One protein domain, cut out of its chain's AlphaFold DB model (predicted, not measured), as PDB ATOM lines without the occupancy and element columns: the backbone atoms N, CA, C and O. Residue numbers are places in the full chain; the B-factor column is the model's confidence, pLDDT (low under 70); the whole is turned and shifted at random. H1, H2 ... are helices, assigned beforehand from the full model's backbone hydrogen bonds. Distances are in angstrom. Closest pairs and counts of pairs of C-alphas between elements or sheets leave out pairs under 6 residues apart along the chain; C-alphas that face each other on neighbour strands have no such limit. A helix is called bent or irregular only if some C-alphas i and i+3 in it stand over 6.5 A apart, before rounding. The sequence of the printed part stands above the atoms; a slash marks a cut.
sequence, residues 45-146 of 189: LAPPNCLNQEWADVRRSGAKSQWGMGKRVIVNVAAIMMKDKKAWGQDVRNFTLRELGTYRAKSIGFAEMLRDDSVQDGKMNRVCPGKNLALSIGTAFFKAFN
ATOM      1  N   LEU A  45      27.631  10.987  79.232       45.41
ATOM      2  CA  LEU A  45      26.839  10.842  78.016       45.41
ATOM      3  C   LEU A  45      25.575  10.081  78.399       45.41
ATOM      4  O   LEU A  45      25.667   8.949  78.885       45.41
ATOM      5  N   ALA A  46      24.424  10.744  78.267       45.06
ATOM      6  CA  ALA A  46      23.152  10.178  78.669       45.06
ATOM      7  C   ALA A  46      23.044   8.758  78.085       45.06
ATOM      8  O   ALA A  46      23.347   8.570  76.897       45.06
ATOM      9  N   PRO A  47      22.680   7.739  78.887       40.59
ATOM     10  CA  PRO A  47      22.467   6.401  78.363       40.59
ATOM     11  C   PRO A  47      21.440   6.472  77.229       40.59
ATOM     12  O   PRO A  47      20.648   7.416  77.185       40.59
ATOM     13  N   PRO A  48      21.430   5.493  76.309       44.75
ATOM     14  CA  PRO A  48      20.507   5.485  75.189       44.75
ATOM     15  C   PRO A  48      19.062   5.398  75.685       44.75
ATOM     16  O   PRO A  48      18.489   4.322  75.829       44.75
ATOM     17  N   ASN A  49      18.468   6.549  75.976       50.66
ATOM     18  CA  ASN A  49      17.045   6.701  76.172       50.66
ATOM     19  C   ASN A  49      16.370   6.561  74.801       50.66
ATOM     20  O   ASN A  49      16.992   6.649  73.745       50.66
ATOM     21  N   CYS A  50      15.080   6.271  74.807       42.62
ATOM     22  CA  CYS A  50      14.310   5.804  73.653       42.62
ATOM     23  C   CYS A  50      14.278   6.780  72.463       42.62
ATOM     24  O   CYS A  50      13.940   6.393  71.345       42.62
ATOM     25  N   LEU A  51      14.688   8.028  72.699       47.69
ATOM     26  CA  LEU A  51      15.006   9.029  71.683       47.69
ATOM     27  C   LEU A  51      16.071   8.558  70.723       47.69
ATOM     28  O   LEU A  51      15.978   8.882  69.549       47.69
ATOM     29  N   ASN A  52      17.041   7.776  71.187       51.72
ATOM     30  CA  ASN A  52      18.111   7.298  70.341       51.72
ATOM     31  C   ASN A  52      17.606   6.450  69.188       51.72
ATOM     32  O   ASN A  52      18.301   6.433  68.193       51.72
ATOM     33  N   GLN A  53      16.435   5.807  69.238       51.72
ATOM     34  CA  GLN A  53      15.970   5.060  68.068       51.72
ATOM     35  C   GLN A  53      15.364   5.983  67.005       51.72
ATOM     36  O   GLN A  53      15.853   5.979  65.886       51.72
ATOM     37  N   GLU A  54      14.385   6.834  67.345       53.28
ATOM     38  CA  GLU A  54      13.818   7.799  66.382       53.28
ATOM     39  C   GLU A  54      14.861   8.826  65.918       53.28
ATOM     40  O   GLU A  54      14.923   9.148  64.736       53.28
ATOM     41  N   TRP A  55      15.735   9.305  66.806       53.19
ATOM     42  CA  TRP A  55      16.844  10.181  66.429       53.19
ATOM     43  C   TRP A  55      17.947   9.444  65.682       53.19
ATOM     44  O   TRP A  55      18.496  10.023  64.750       53.19
ATOM     45  N   ALA A  56      18.273   8.188  66.008       56.28
ATOM     46  CA  ALA A  56      19.177   7.409  65.161       56.28
ATOM     47  C   ALA A  56      18.545   7.120  63.806       56.28
ATOM     48  O   ALA A  56      19.277   7.057  62.831       56.28
ATOM     49  N   ASP A  57      17.228   6.968  63.705       58.28
ATOM     50  CA  ASP A  57      16.529   6.792  62.434       58.28
ATOM     51  C   ASP A  57      16.542   8.088  61.622       58.28
ATOM     52  O   ASP A  57      16.843   8.057  60.433       58.28
ATOM     53  N   VAL A  58      16.347   9.244  62.260       53.91
ATOM     54  CA  VAL A  58      16.527  10.560  61.630       53.91
ATOM     55  C   VAL A  58      17.986  10.775  61.200       53.91
ATOM     56  O   VAL A  58      18.226  11.166  60.057       53.91
ATOM     57  N   ARG A  59      18.970  10.437  62.043       54.50
ATOM     58  CA  ARG A  59      20.407  10.483  61.709       54.50
ATOM     59  C   ARG A  59      20.757   9.523  60.565       54.50
ATOM     60  O   ARG A  59      21.425   9.927  59.618       54.50
ATOM     61  N   ARG A  60      20.261   8.279  60.604       53.22
ATOM     62  CA  ARG A  60      20.443   7.247  59.560       53.22
ATOM     63  C   ARG A  60      19.748   7.608  58.257       53.22
ATOM     64  O   ARG A  60      20.252   7.257  57.199       53.22
ATOM     65  N   SER A  61      18.630   8.330  58.319       53.31
ATOM     66  CA  SER A  61      17.922   8.802  57.125       53.31
ATOM     67  C   SER A  61      18.710   9.846  56.332       53.31
ATOM     68  O   SER A  61      18.279  10.242  55.251       53.31
ATOM     69  N   GLY A  62      19.861  10.295  56.848       48.41
ATOM     70  CA  GLY A  62      20.699  11.275  56.177       48.41
ATOM     71  C   GLY A  62      20.009  12.629  56.076       48.41
ATOM     72  O   GLY A  62      20.211  13.329  55.085       48.41
ATOM     73  N   ALA A  63      19.173  12.986  57.061       50.16
ATOM     74  CA  ALA A  63      18.507  14.280  57.129       50.16
ATOM     75  C   ALA A  63      19.565  15.394  57.138       50.16
ATOM     76  O   ALA A  63      20.157  15.723  58.165       50.16
ATOM     77  N   LYS A  64      19.848  15.938  55.952       48.41
ATOM     78  CA  LYS A  64      20.778  17.049  55.772       48.41
ATOM     79  C   LYS A  64      20.152  18.322  56.331       48.41
ATOM     80  O   LYS A  64      18.931  18.436  56.441       48.41
ATOM     81  N   SER A  65      21.018  19.273  56.683       53.22
ATOM     82  CA  SER A  65      20.672  20.624  57.137       53.22
ATOM     83  C   SER A  65      19.451  21.189  56.401       53.22
ATOM     84  O   SER A  65      19.317  20.963  55.199       53.22
ATOM     85  N   GLN A  66      18.636  22.003  57.079       51.56
ATOM     86  CA  GLN A  66      17.430  22.655  56.531       51.56
ATOM     87  C   GLN A  66      17.616  23.381  55.177       51.56
ATOM     88  O   GLN A  66      16.640  23.695  54.508       51.56
ATOM     89  N   TRP A  67      18.864  23.628  54.774       46.16
ATOM     90  CA  TRP A  67      19.277  24.304  53.546       46.16
ATOM     91  C   TRP A  67      19.480  23.380  52.332       46.16
ATOM     92  O   TRP A  67      19.646  23.872  51.222       46.16
ATOM     93  N   GLY A  68      19.458  22.054  52.503       48.16
ATOM     94  CA  GLY A  68      19.636  21.090  51.413       48.16
ATOM     95  C   GLY A  68      18.540  20.037  51.421       48.16
ATOM     96  O   GLY A  68      18.733  18.991  52.026       48.16
ATOM     97  N   MET A  69      17.397  20.328  50.785       49.06
ATOM     98  CA  MET A  69      16.254  19.406  50.605       49.06
ATOM     99  C   MET A  69      15.938  18.531  51.839       49.06
ATOM    100  O   MET A  69      15.618  17.349  51.724       49.06
ATOM    101  N   GLY A  70      16.074  19.103  53.037       57.12
ATOM    102  CA  GLY A  70      15.917  18.378  54.289       57.12
ATOM    103  C   GLY A  70      14.445  18.098  54.574       57.12
ATOM    104  O   GLY A  70      13.592  18.977  54.447       57.12
ATOM    105  N   LYS A  71      14.129  16.874  55.003       60.09
ATOM    106  CA  LYS A  71      12.804  16.557  55.542       60.09
ATOM    107  C   LYS A  71      12.647  17.271  56.887       60.09
ATOM    108  O   LYS A  71      13.455  17.070  57.792       60.09
ATOM    109  N   ARG A  72      11.595  18.082  57.044       67.56
ATOM    110  CA  ARG A  72      11.251  18.674  58.345       67.56
ATOM    111  C   ARG A  72      10.849  17.557  59.306       67.56
ATOM    112  O   ARG A  72       9.853  16.873  59.075       67.56
ATOM    113  N   VAL A  73      11.597  17.408  60.393       68.44
ATOM    114  CA  VAL A  73      11.252  16.517  61.505       68.44
ATOM    115  C   VAL A  73      10.775  17.379  62.668       68.44
ATOM    116  O   VAL A  73      11.466  18.307  63.083       68.44
ATOM    117  N   ILE A  74       9.575  17.098  63.171       70.44
ATOM    118  CA  ILE A  74       9.035  17.738  64.372       70.44
ATOM    119  C   ILE A  74       9.094  16.703  65.485       70.44
ATOM    120  O   ILE A  74       8.401  15.690  65.430       70.44
ATOM    121  N   VAL A  75       9.927  16.957  66.486       68.06
ATOM    122  CA  VAL A  75      10.108  16.050  67.619       68.06
ATOM    123  C   VAL A  75       9.141  16.442  68.726       68.06
ATOM    124  O   VAL A  75       9.164  17.574  69.211       68.06
ATOM    125  N   ASN A  76       8.290  15.506  69.151       72.38
ATOM    126  CA  ASN A  76       7.409  15.719  70.295       72.38
ATOM    127  C   ASN A  76       8.183  15.510  71.599       72.38
ATOM    128  O   ASN A  76       8.108  14.460  72.236       72.38
ATOM    129  N   VAL A  77       8.934  16.536  71.994       69.56
ATOM    130  CA  VAL A  77       9.788  16.507  73.187       69.56
ATOM    131  C   VAL A  77       8.984  16.113  74.431       69.56
ATOM    132  O   VAL A  77       9.414  15.254  75.187       69.56
ATOM    133  N   ALA A  78       7.779  16.650  74.629       67.25
ATOM    134  CA  ALA A  78       6.983  16.332  75.815       67.25
ATOM    135  C   ALA A  78       6.564  14.852  75.875       67.25
ATOM    136  O   ALA A  78       6.660  14.223  76.931       67.25
ATOM    137  N   ALA A  79       6.110  14.282  74.754       66.75
ATOM    138  CA  ALA A  79       5.718  12.876  74.703       66.75
ATOM    139  C   ALA A  79       6.914  11.947  74.929       66.75
ATOM    140  O   ALA A  79       6.797  10.965  75.659       66.75
ATOM    141  N   ILE A  80       8.062  12.281  74.343       65.50
ATOM    142  CA  ILE A  80       9.216  11.393  74.367       65.50
ATOM    143  C   ILE A  80       9.990  11.511  75.693       65.50
ATOM    144  O   ILE A  80      10.382  10.497  76.262       65.50
ATOM    145  N   MET A  81      10.150  12.721  76.243       68.56
ATOM    146  CA  MET A  81      10.897  12.925  77.494       68.56
ATOM    147  C   MET A  81      10.103  12.516  78.728       68.56
ATOM    148  O   MET A  81      10.688  12.023  79.683       68.56
ATOM    149  N   MET A  82       8.789  12.762  78.748       71.31
ATOM    150  CA  MET A  82       8.004  12.689  79.989       71.31
ATOM    151  C   MET A  82       6.913  11.621  79.972       71.31
ATOM    152  O   MET A  82       6.322  11.368  81.015       71.31
ATOM    153  N   LYS A  83       6.599  11.018  78.815       75.88
ATOM    154  CA  LYS A  83       5.461  10.084  78.676       75.88
ATOM    155  C   LYS A  83       5.826   8.716  78.104       75.88
ATOM    156  O   LYS A  83       4.934   7.887  77.906       75.88
ATOM    157  N   ASP A  84       7.105   8.451  77.865       77.38
ATOM    158  CA  ASP A  84       7.536   7.170  77.319       77.38
ATOM    159  C   ASP A  84       7.532   6.056  78.378       77.38
ATOM    160  O   ASP A  84       8.380   5.994  79.268       77.38
ATOM    161  N   LYS A  85       6.603   5.110  78.228       82.69
ATOM    162  CA  LYS A  85       6.477   3.936  79.099       82.69
ATOM    163  C   LYS A  85       7.715   3.040  79.112       82.69
ATOM    164  O   LYS A  85       7.959   2.392  80.124       82.69
ATOM    165  N   LYS A  86       8.481   2.968  78.020       79.88
ATOM    166  CA  LYS A  86       9.715   2.169  77.971       79.88
ATOM    167  C   LYS A  86      10.811   2.808  78.819       79.88
ATOM    168  O   LYS A  86      11.523   2.097  79.517       79.88
ATOM    169  N   ALA A  87      10.903   4.138  78.801       76.44
ATOM    170  CA  ALA A  87      11.856   4.873  79.627       76.44
ATOM    171  C   ALA A  87      11.426   4.914  81.098       76.44
ATOM    172  O   ALA A  87      12.259   4.797  81.994       76.44
ATOM    173  N   TRP A  88      10.135   5.091  81.371       79.25
ATOM    174  CA  TRP A  88       9.643   5.474  82.697       79.25
ATOM    175  C   TRP A  88       8.883   4.388  83.451       79.25
ATOM    176  O   TRP A  88       8.761   4.481  84.668       79.25
ATOM    177  N   GLY A  89       8.438   3.334  82.776       84.38
ATOM    178  CA  GLY A  89       7.564   2.318  83.356       84.38
ATOM    179  C   GLY A  89       6.082   2.608  83.114       84.38
ATOM    180  O   GLY A  89       5.695   3.569  82.446       84.38
ATOM    181  N   GLN A  90       5.220   1.726  83.624       87.75
ATOM    182  CA  GLN A  90       3.770   1.811  83.392       87.75
ATOM    183  C   GLN A  90       3.111   2.992  84.113       87.75
ATOM    184  O   GLN A  90       2.072   3.480  83.669       87.75
ATOM    185  N   ASP A  91       3.739   3.477  85.178       84.94
ATOM    186  CA  ASP A  91       3.298   4.586  86.019       84.94
ATOM    187  C   ASP A  91       3.672   5.966  85.452       84.94
ATOM    188  O   ASP A  91       3.432   6.970  86.106       84.94
ATOM    189  N   VAL A  92       4.201   6.056  84.225       83.25
ATOM    190  CA  VAL A  92       4.633   7.327  83.602       83.25
ATOM    191  C   VAL A  92       3.536   8.403  83.520       83.25
ATOM    192  O   VAL A  92       3.814   9.587  83.364       83.25
ATOM    193  N   ARG A  93       2.264   8.002  83.597       81.38
ATOM    194  CA  ARG A  93       1.125   8.933  83.601       81.38
ATOM    195  C   ARG A  93       0.793   9.479  84.990       81.38
ATOM    196  O   ARG A  93      -0.008  10.403  85.079       81.38
ATOM    197  N   ASN A  94       1.394   8.923  86.035       82.31
ATOM    198  CA  ASN A  94       1.201   9.336  87.413       82.31
ATOM    199  C   ASN A  94       2.312  10.310  87.802       82.31
ATOM    200  O   ASN A  94       3.486  10.083  87.493       82.31
ATOM    201  N   PHE A  95       1.960  11.370  88.528       82.12
ATOM    202  CA  PHE A  95       2.965  12.228  89.141       82.12
ATOM    203  C   PHE A  95       3.709  11.432  90.219       82.12
ATOM    204  O   PHE A  95       3.134  11.084  91.247       82.12
ATOM    205  N   THR A  96       4.972  11.105  89.952       82.56
ATOM    206  CA  THR A  96       5.789  10.251  90.821       82.56
ATOM    207  C   THR A  96       7.161  10.879  90.992       82.56
ATOM    208  O   THR A  96       7.880  11.081  90.006       82.56
ATOM    209  N   LEU A  97       7.535  11.159  92.240       84.75
ATOM    210  CA  LEU A  97       8.893  11.560  92.583       84.75
ATOM    211  C   LEU A  97       9.806  10.335  92.539       84.75
ATOM    212  O   LEU A  97       9.491   9.285  93.095       84.75
ATOM    213  N   ARG A  98      10.937  10.466  91.850       86.12
ATOM    214  CA  ARG A  98      11.961   9.426  91.720       86.12
ATOM    215  C   ARG A  98      13.292   9.950  92.228       86.12
ATOM    216  O   ARG A  98      13.482  11.153  92.390       86.12
ATOM    217  N   GLU A  99      14.233   9.041  92.445       87.44
ATOM    218  CA  GLU A  99      15.592   9.428  92.806       87.44
ATOM    219  C   GLU A  99      16.223  10.324  91.735       87.44
ATOM    220  O   GLU A  99      16.101  10.072  90.531       87.44
ATOM    221  N   LEU A 100      16.978  11.337  92.169       81.88
ATOM    222  CA  LEU A 100      17.620  12.302  91.273       81.88
ATOM    223  C   LEU A 100      18.551  11.635  90.245       81.88
ATOM    224  O   LEU A 100      18.652  12.100  89.111       81.88
ATOM    225  N   GLY A 101      19.193  10.520  90.610       82.94
ATOM    226  CA  GLY A 101      20.010   9.726  89.690       82.94
ATOM    227  C   GLY A 101      19.207   9.162  88.514       82.94
ATOM    228  O   GLY A 101      19.668   9.223  87.376       82.94
ATOM    229  N   THR A 102      17.968   8.717  88.758       82.25
ATOM    230  CA  THR A 102      17.049   8.270  87.695       82.25
ATOM    231  C   THR A 102      16.750   9.408  86.731       82.25
ATOM    232  O   THR A 102      16.674   9.199  85.520       82.25
ATOM    233  N   TYR A 103      16.594  10.614  87.271       79.44
ATOM    234  CA  TYR A 103      16.280  11.780  86.474       79.44
ATOM    235  C   TYR A 103      17.453  12.230  85.594       79.44
ATOM    236  O   TYR A 103      17.289  12.422  84.390       79.44
ATOM    237  N   ARG A 104      18.659  12.286  86.165       77.56
ATOM    238  CA  ARG A 104      19.897  12.572  85.422       77.56
ATOM    239  C   ARG A 104      20.166  11.541  84.329       77.56
ATOM    240  O   ARG A 104      20.530  11.911  83.222       77.56
ATOM    241  N   ALA A 105      19.936  10.260  84.617       75.56
ATOM    242  CA  ALA A 105      20.158   9.186  83.655       75.56
ATOM    243  C   ALA A 105      19.174   9.212  82.475       75.56
ATOM    244  O   ALA A 105      19.490   8.693  81.415       75.56
ATOM    245  N   LYS A 106      17.971   9.772  82.625       73.31
ATOM    246  CA  LYS A 106      16.951   9.748  81.559       73.31
ATOM    247  C   LYS A 106      16.865  11.048  80.753       73.31
ATOM    248  O   LYS A 106      16.142  11.053  79.758       73.31
ATOM    249  N   SER A 107      17.629  12.076  81.140       65.06
ATOM    250  CA  SER A 107      17.701  13.421  80.541       65.06
ATOM    251  C   SER A 107      16.342  14.099  80.375       65.06
ATOM    252  O   SER A 107      15.638  13.920  79.381       65.06
ATOM    253  N   ILE A 108      15.944  14.874  81.383       65.81
ATOM    254  CA  ILE A 108      14.550  15.287  81.578       65.81
ATOM    255  C   ILE A 108      14.369  16.760  81.364       65.81
ATOM    256  O   ILE A 108      14.998  17.578  82.030       65.81
ATOM    257  N   GLY A 109      13.372  17.079  80.541       68.19
ATOM    258  CA  GLY A 109      12.943  18.454  80.357       68.19
ATOM    259  C   GLY A 109      14.085  19.327  79.842       68.19
ATOM    260  O   GLY A 109      15.150  18.843  79.467       68.19
ATOM    261  N   PHE A 110      13.834  20.628  79.728       67.38
ATOM    262  CA  PHE A 110      14.855  21.610  79.333       67.38
ATOM    263  C   PHE A 110      15.583  21.320  78.008       67.38
ATOM    264  O   PHE A 110      16.649  21.875  77.753       67.38
ATOM    265  N   ALA A 111      14.996  20.487  77.145       65.88
ATOM    266  CA  ALA A 111      15.545  20.148  75.839       65.88
ATOM    267  C   ALA A 111      16.986  19.589  75.868       65.88
ATOM    268  O   ALA A 111      17.705  19.724  74.883       65.88
ATOM    269  N   GLU A 112      17.415  18.927  76.950       71.38
ATOM    270  CA  GLU A 112      18.766  18.334  77.065       71.38
ATOM    271  C   GLU A 112      19.111  17.391  75.908       71.38
ATOM    272  O   GLU A 112      20.228  17.360  75.405       71.38
ATOM    273  N   MET A 113      18.102  16.673  75.434       65.06
ATOM    274  CA  MET A 113      18.197  15.728  74.328       65.06
ATOM    275  C   MET A 113      18.151  16.388  72.944       65.06
ATOM    276  O   MET A 113      18.229  15.696  71.936       65.06
ATOM    277  N   LEU A 114      18.025  17.719  72.880       69.00
ATOM    278  CA  LEU A 114      18.285  18.504  71.670       69.00
ATOM    279  C   LEU A 114      19.760  18.936  71.577       69.00
ATOM    280  O   LEU A 114      20.088  19.881  70.852       69.00
ATOM    281  N   ARG A 115      20.639  18.270  72.334       74.94
ATOM    282  CA  ARG A 115      22.083  18.310  72.139       74.94
ATOM    283  C   ARG A 115      22.467  17.344  71.022       74.94
ATOM    284  O   ARG A 115      22.308  16.133  71.156       74.94
ATOM    285  N   ASP A 116      22.990  17.882  69.935       73.25
ATOM    286  CA  ASP A 116      23.625  17.122  68.873       73.25
ATOM    287  C   ASP A 116      24.928  17.812  68.461       73.25
ATOM    288  O   ASP A 116      24.973  18.638  67.547       73.25
ATOM    289  N   ASP A 117      26.007  17.442  69.152       77.94
ATOM    290  CA  ASP A 117      27.342  17.995  68.912       77.94
ATOM    291  C   ASP A 117      27.875  17.635  67.508       77.94
ATOM    292  O   ASP A 117      28.801  18.277  67.019       77.94
ATOM    293  N   SER A 118      27.261  16.665  66.813       70.75
ATOM    294  CA  SER A 118      27.616  16.316  65.429       70.75
ATOM    295  C   SER A 118      27.066  17.302  64.391       70.75
ATOM    296  O   SER A 118      27.510  17.315  63.242       70.75
ATOM    297  N   VAL A 119      26.105  18.147  64.773       65.88
ATOM    298  CA  VAL A 119      25.463  19.102  63.870       65.88
ATOM    299  C   VAL A 119      26.096  20.481  64.041       65.88
ATOM    300  O   VAL A 119      25.874  21.162  65.042       65.88
ATOM    301  N   GLN A 120      26.850  20.918  63.024       76.94
ATOM    302  CA  GLN A 120      27.612  22.177  63.045       76.94
ATOM    303  C   GLN A 120      28.486  22.322  64.305       76.94
ATOM    304  O   GLN A 120      28.494  23.383  64.929       76.94
ATOM    305  N   ASP A 121      29.183  21.256  64.701       75.75
ATOM    306  CA  ASP A 121      30.056  21.237  65.885       75.75
ATOM    307  C   ASP A 121      29.333  21.697  67.170       75.75
ATOM    308  O   ASP A 121      29.865  22.465  67.972       75.75
ATOM    309  N   GLY A 122      28.059  21.315  67.323       76.00
ATOM    310  CA  GLY A 122      27.215  21.679  68.466       76.00
ATOM    311  C   GLY A 122      26.673  23.112  68.452       76.00
ATOM    312  O   GLY A 122      25.891  23.480  69.329       76.00
ATOM    313  N   LYS A 123      26.990  23.927  67.437       75.75
ATOM    314  CA  LYS A 123      26.476  25.308  67.315       75.75
ATOM    315  C   LYS A 123      24.959  25.375  67.133       75.75
ATOM    316  O   LYS A 123      24.365  26.429  67.341       75.75
ATOM    317  N   MET A 124      24.325  24.267  66.745       74.62
ATOM    318  CA  MET A 124      22.867  24.167  66.605       74.62
ATOM    319  C   MET A 124      22.183  23.403  67.745       74.62
ATOM    320  O   MET A 124      20.999  23.079  67.623       74.62
ATOM    321  N   ASN A 125      22.880  23.170  68.861       81.56
ATOM    322  CA  ASN A 125      22.276  22.618  70.068       81.56
ATOM    323  C   ASN A 125      21.110  23.498  70.535       81.56
ATOM    324  O   ASN A 125      21.237  24.715  70.663       81.56
ATOM    325  N   ARG A 126      19.957  22.879  70.807       78.69
ATOM    326  CA  ARG A 126      18.758  23.575  71.314       78.69
ATOM    327  C   ARG A 126      18.488  23.273  72.785       78.69
ATOM    328  O   ARG A 126      17.359  23.426  73.246       78.69
ATOM    329  N   VAL A 127      19.522  22.841  73.506       81.50
ATOM    330  CA  VAL A 127      19.479  22.667  74.959       81.50
ATOM    331  C   VAL A 127      19.145  24.004  75.607       81.50
ATOM    332  O   VAL A 127      19.675  25.040  75.209       81.50
ATOM    333  N   CYS A 128      18.259  23.994  76.602       82.69
ATOM    334  CA  CYS A 128      17.911  25.205  77.329       82.69
ATOM    335  C   CYS A 128      19.134  25.707  78.121       82.69
ATOM    336  O   CYS A 128      19.566  25.023  79.053       82.69
ATOM    337  N   PRO A 129      19.658  26.913  77.834       83.12
ATOM    338  CA  PRO A 129      20.772  27.468  78.606       83.12
ATOM    339  C   PRO A 129      20.367  27.785  80.056       83.12
ATOM    340  O   PRO A 129      21.202  27.800  80.953       83.12
ATOM    341  N   GLY A 130      19.069  27.988  80.307       86.62
ATOM    342  CA  GLY A 130      18.505  28.297  81.620       86.62
ATOM    343  C   GLY A 130      18.215  27.086  82.508       86.62
ATOM    344  O   GLY A 130      17.626  27.275  83.566       86.62
ATOM    345  N   LYS A 131      18.599  25.858  82.122       84.62
ATOM    346  CA  LYS A 131      18.338  24.634  82.910       84.62
ATOM    347  C   LYS A 131      18.766  24.790  84.371       84.62
ATOM    348  O   LYS A 131      17.961  24.602  85.278       84.62
ATOM    349  N   ASN A 132      20.029  25.147  84.597       85.31
ATOM    350  CA  ASN A 132      20.586  25.223  85.948       85.31
ATOM    351  C   ASN A 132      19.900  26.311  86.778       85.31
ATOM    352  O   ASN A 132      19.602  26.085  87.947       85.31
ATOM    353  N   LEU A 133      19.581  27.445  86.147       88.50
ATOM    354  CA  LEU A 133      18.849  28.534  86.784       88.50
ATOM    355  C   LEU A 133      17.418  28.115  87.159       88.50
ATOM    356  O   LEU A 133      16.972  28.351  88.278       88.50
ATOM    357  N   ALA A 134      16.700  27.454  86.252       86.50
ATOM    358  CA  ALA A 134      15.352  26.965  86.516       86.50
ATOM    359  C   ALA A 134      15.339  25.929  87.652       86.50
ATOM    360  O   ALA A 134      14.496  26.001  88.545       86.50
ATOM    361  N   LEU A 135      16.313  25.012  87.667       86.06
ATOM    362  CA  LEU A 135      16.478  24.044  88.753       86.06
ATOM    363  C   LEU A 135      16.810  24.727  90.083       86.06
ATOM    364  O   LEU A 135      16.261  24.329  91.112       86.06
ATOM    365  N   SER A 136      17.662  25.757  90.092       87.19
ATOM    366  CA  SER A 136      17.979  26.491  91.320       87.19
ATOM    367  C   SER A 136      16.780  27.272  91.851       87.19
ATOM    368  O   SER A 136      16.514  27.208  93.047       87.19
ATOM    369  N   ILE A 137      16.026  27.946  90.974       91.19
ATOM    370  CA  ILE A 137      14.814  28.688  91.351       91.19
ATOM    371  C   ILE A 137      13.767  27.724  91.906       91.19
ATOM    372  O   ILE A 137      13.269  27.943  93.005       91.19
ATOM    373  N   GLY A 138      13.486  26.622  91.202       88.25
ATOM    374  CA  GLY A 138      12.536  25.614  91.670       88.25
ATOM    375  C   GLY A 138      12.958  25.005  93.008       88.25
ATOM    376  O   GLY A 138      12.146  24.880  93.917       88.25
ATOM    377  N   THR A 139      14.246  24.695  93.174       89.44
ATOM    378  CA  THR A 139      14.774  24.173  94.445       89.44
ATOM    379  C   THR A 139      14.618  25.181  95.581       89.44
ATOM    380  O   THR A 139      14.221  24.798  96.678       89.44
ATOM    381  N   ALA A 140      14.938  26.455  95.344       92.00
ATOM    382  CA  ALA A 140      14.782  27.507  96.343       92.00
ATOM    383  C   ALA A 140      13.307  27.701  96.716       92.00
ATOM    384  O   ALA A 140      12.982  27.740  97.900       92.00
ATOM    385  N   PHE A 141      12.420  27.727  95.718       91.00
ATOM    386  CA  PHE A 141      10.978  27.813  95.915       91.00
ATOM    387  C   PHE A 141      10.461  26.661  96.778       91.00
ATOM    388  O   PHE A 141       9.900  26.912  97.834       91.00
ATOM    389  N   PHE A 142      10.713  25.402  96.403       87.12
ATOM    390  CA  PHE A 142      10.206  24.249  97.157       87.12
ATOM    391  C   PHE A 142      10.833  24.089  98.549       87.12
ATOM    392  O   PHE A 142      10.241  23.437  99.400       87.12
ATOM    393  N   LYS A 143      12.013  24.672  98.803       91.06
ATOM    394  CA  LYS A 143      12.597  24.742 100.153       91.06
ATOM    395  C   LYS A 143      11.934  25.801 101.030       91.06
ATOM    396  O   LYS A 143      11.857  25.608 102.235       91.06
ATOM    397  N   ALA A 144      11.530  26.922 100.438       89.56
ATOM    398  CA  ALA A 144      10.873  28.015 101.146       89.56
ATOM    399  C   ALA A 144       9.356  27.809 101.271       89.56
ATOM    400  O   ALA A 144       8.735  28.342 102.184       89.56
ATOM    401  N   PHE A 145       8.753  27.052 100.355       87.69
ATOM    402  CA  PHE A 145       7.322  26.804 100.316       87.69
ATOM    403  C   PHE A 145       6.895  25.889 101.467       87.69
ATOM    404  O   PHE A 145       7.223  24.702 101.484       87.69
ATOM    405  N   ASN A 146       6.130  26.439 102.409       86.94
ATOM    406  CA  ASN A 146       5.531  25.688 103.502       86.94
ATOM    407  C   ASN A 146       4.079  25.313 103.153       86.94
ATOM    408  O   ASN A 146       3.207  26.171 103.258       86.94
TER     409      ASN A 146
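What this domain is: This is residues 45 to 146 of the 189 residues of the protein "Hypothetical protein" of Alexandrium andersonii (UniProt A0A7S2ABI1). This is a loose, elongated string of separate helices and long loops: H6, the longest helix, runs along one side with residues 136 to 146 sticking out at one end, while H1 lies toward the other end. The short helices H2, H3, H4 and H5 come between them along the chain, and two long loops, residues 61 to 76 and 107 to 130, fold back along the long axis. The printed part has 102 residues with six named helices, H1 to H6 in order, and no named strand; the class is all helix, with 45 residues, under half, in named elements. The radius of gyration of the C-alphas is 15.9 A, and the spans are 54 by 31 by 22 A.

Where its parts are: H6, residues 131 to 144, measures 20.0 A from C-alpha 131 at (18.338, 24.634, 82.910) to C-alpha 144 at (10.873, 28.015, 101.146). H5 is residues 100 to 106, 10.1 A long. H1, residues 51 to 60, measures 13.4 A and begins with C-alpha 51 at (15.006, 9.029, 71.683). H2 is residues 77 to 82, H3 residues 85 to 88 and H4 residues 90 to 93; H4 is irregular, with C-alphas 90 and 93 7.6 A apart.

How they stand to each other: H6 is apart from the other five helices. H2 and H1 are close but not clearly touching, their closest C-alphas, those of Ile 80 and Leu 51, 6.8 A apart; they run opposite ways at a tilt of 35.1 degrees, only just steep. H3 and H4 are close but not clearly touching, at 5.9 A between the C-alphas of Lys 85 and Val 92. H3 and H5 are so too, at 7.3 A between those of Ala 87 and Lys 106. Every O i to N i+4 pair is within hydrogen-bond range in H1, H2, H5 and H6; H3 and H4 are too short for such a pair.

The domain as a whole: The two C-alphas farthest apart, those of Met 69 and Asn 146, are 54.3 A apart. The printed part has no cut. The links H1 to H2 and H5 to H6 are long. The mean pLDDT of the printed part is 71.2, and 43 residues are under 70, among them residues 45 to 73.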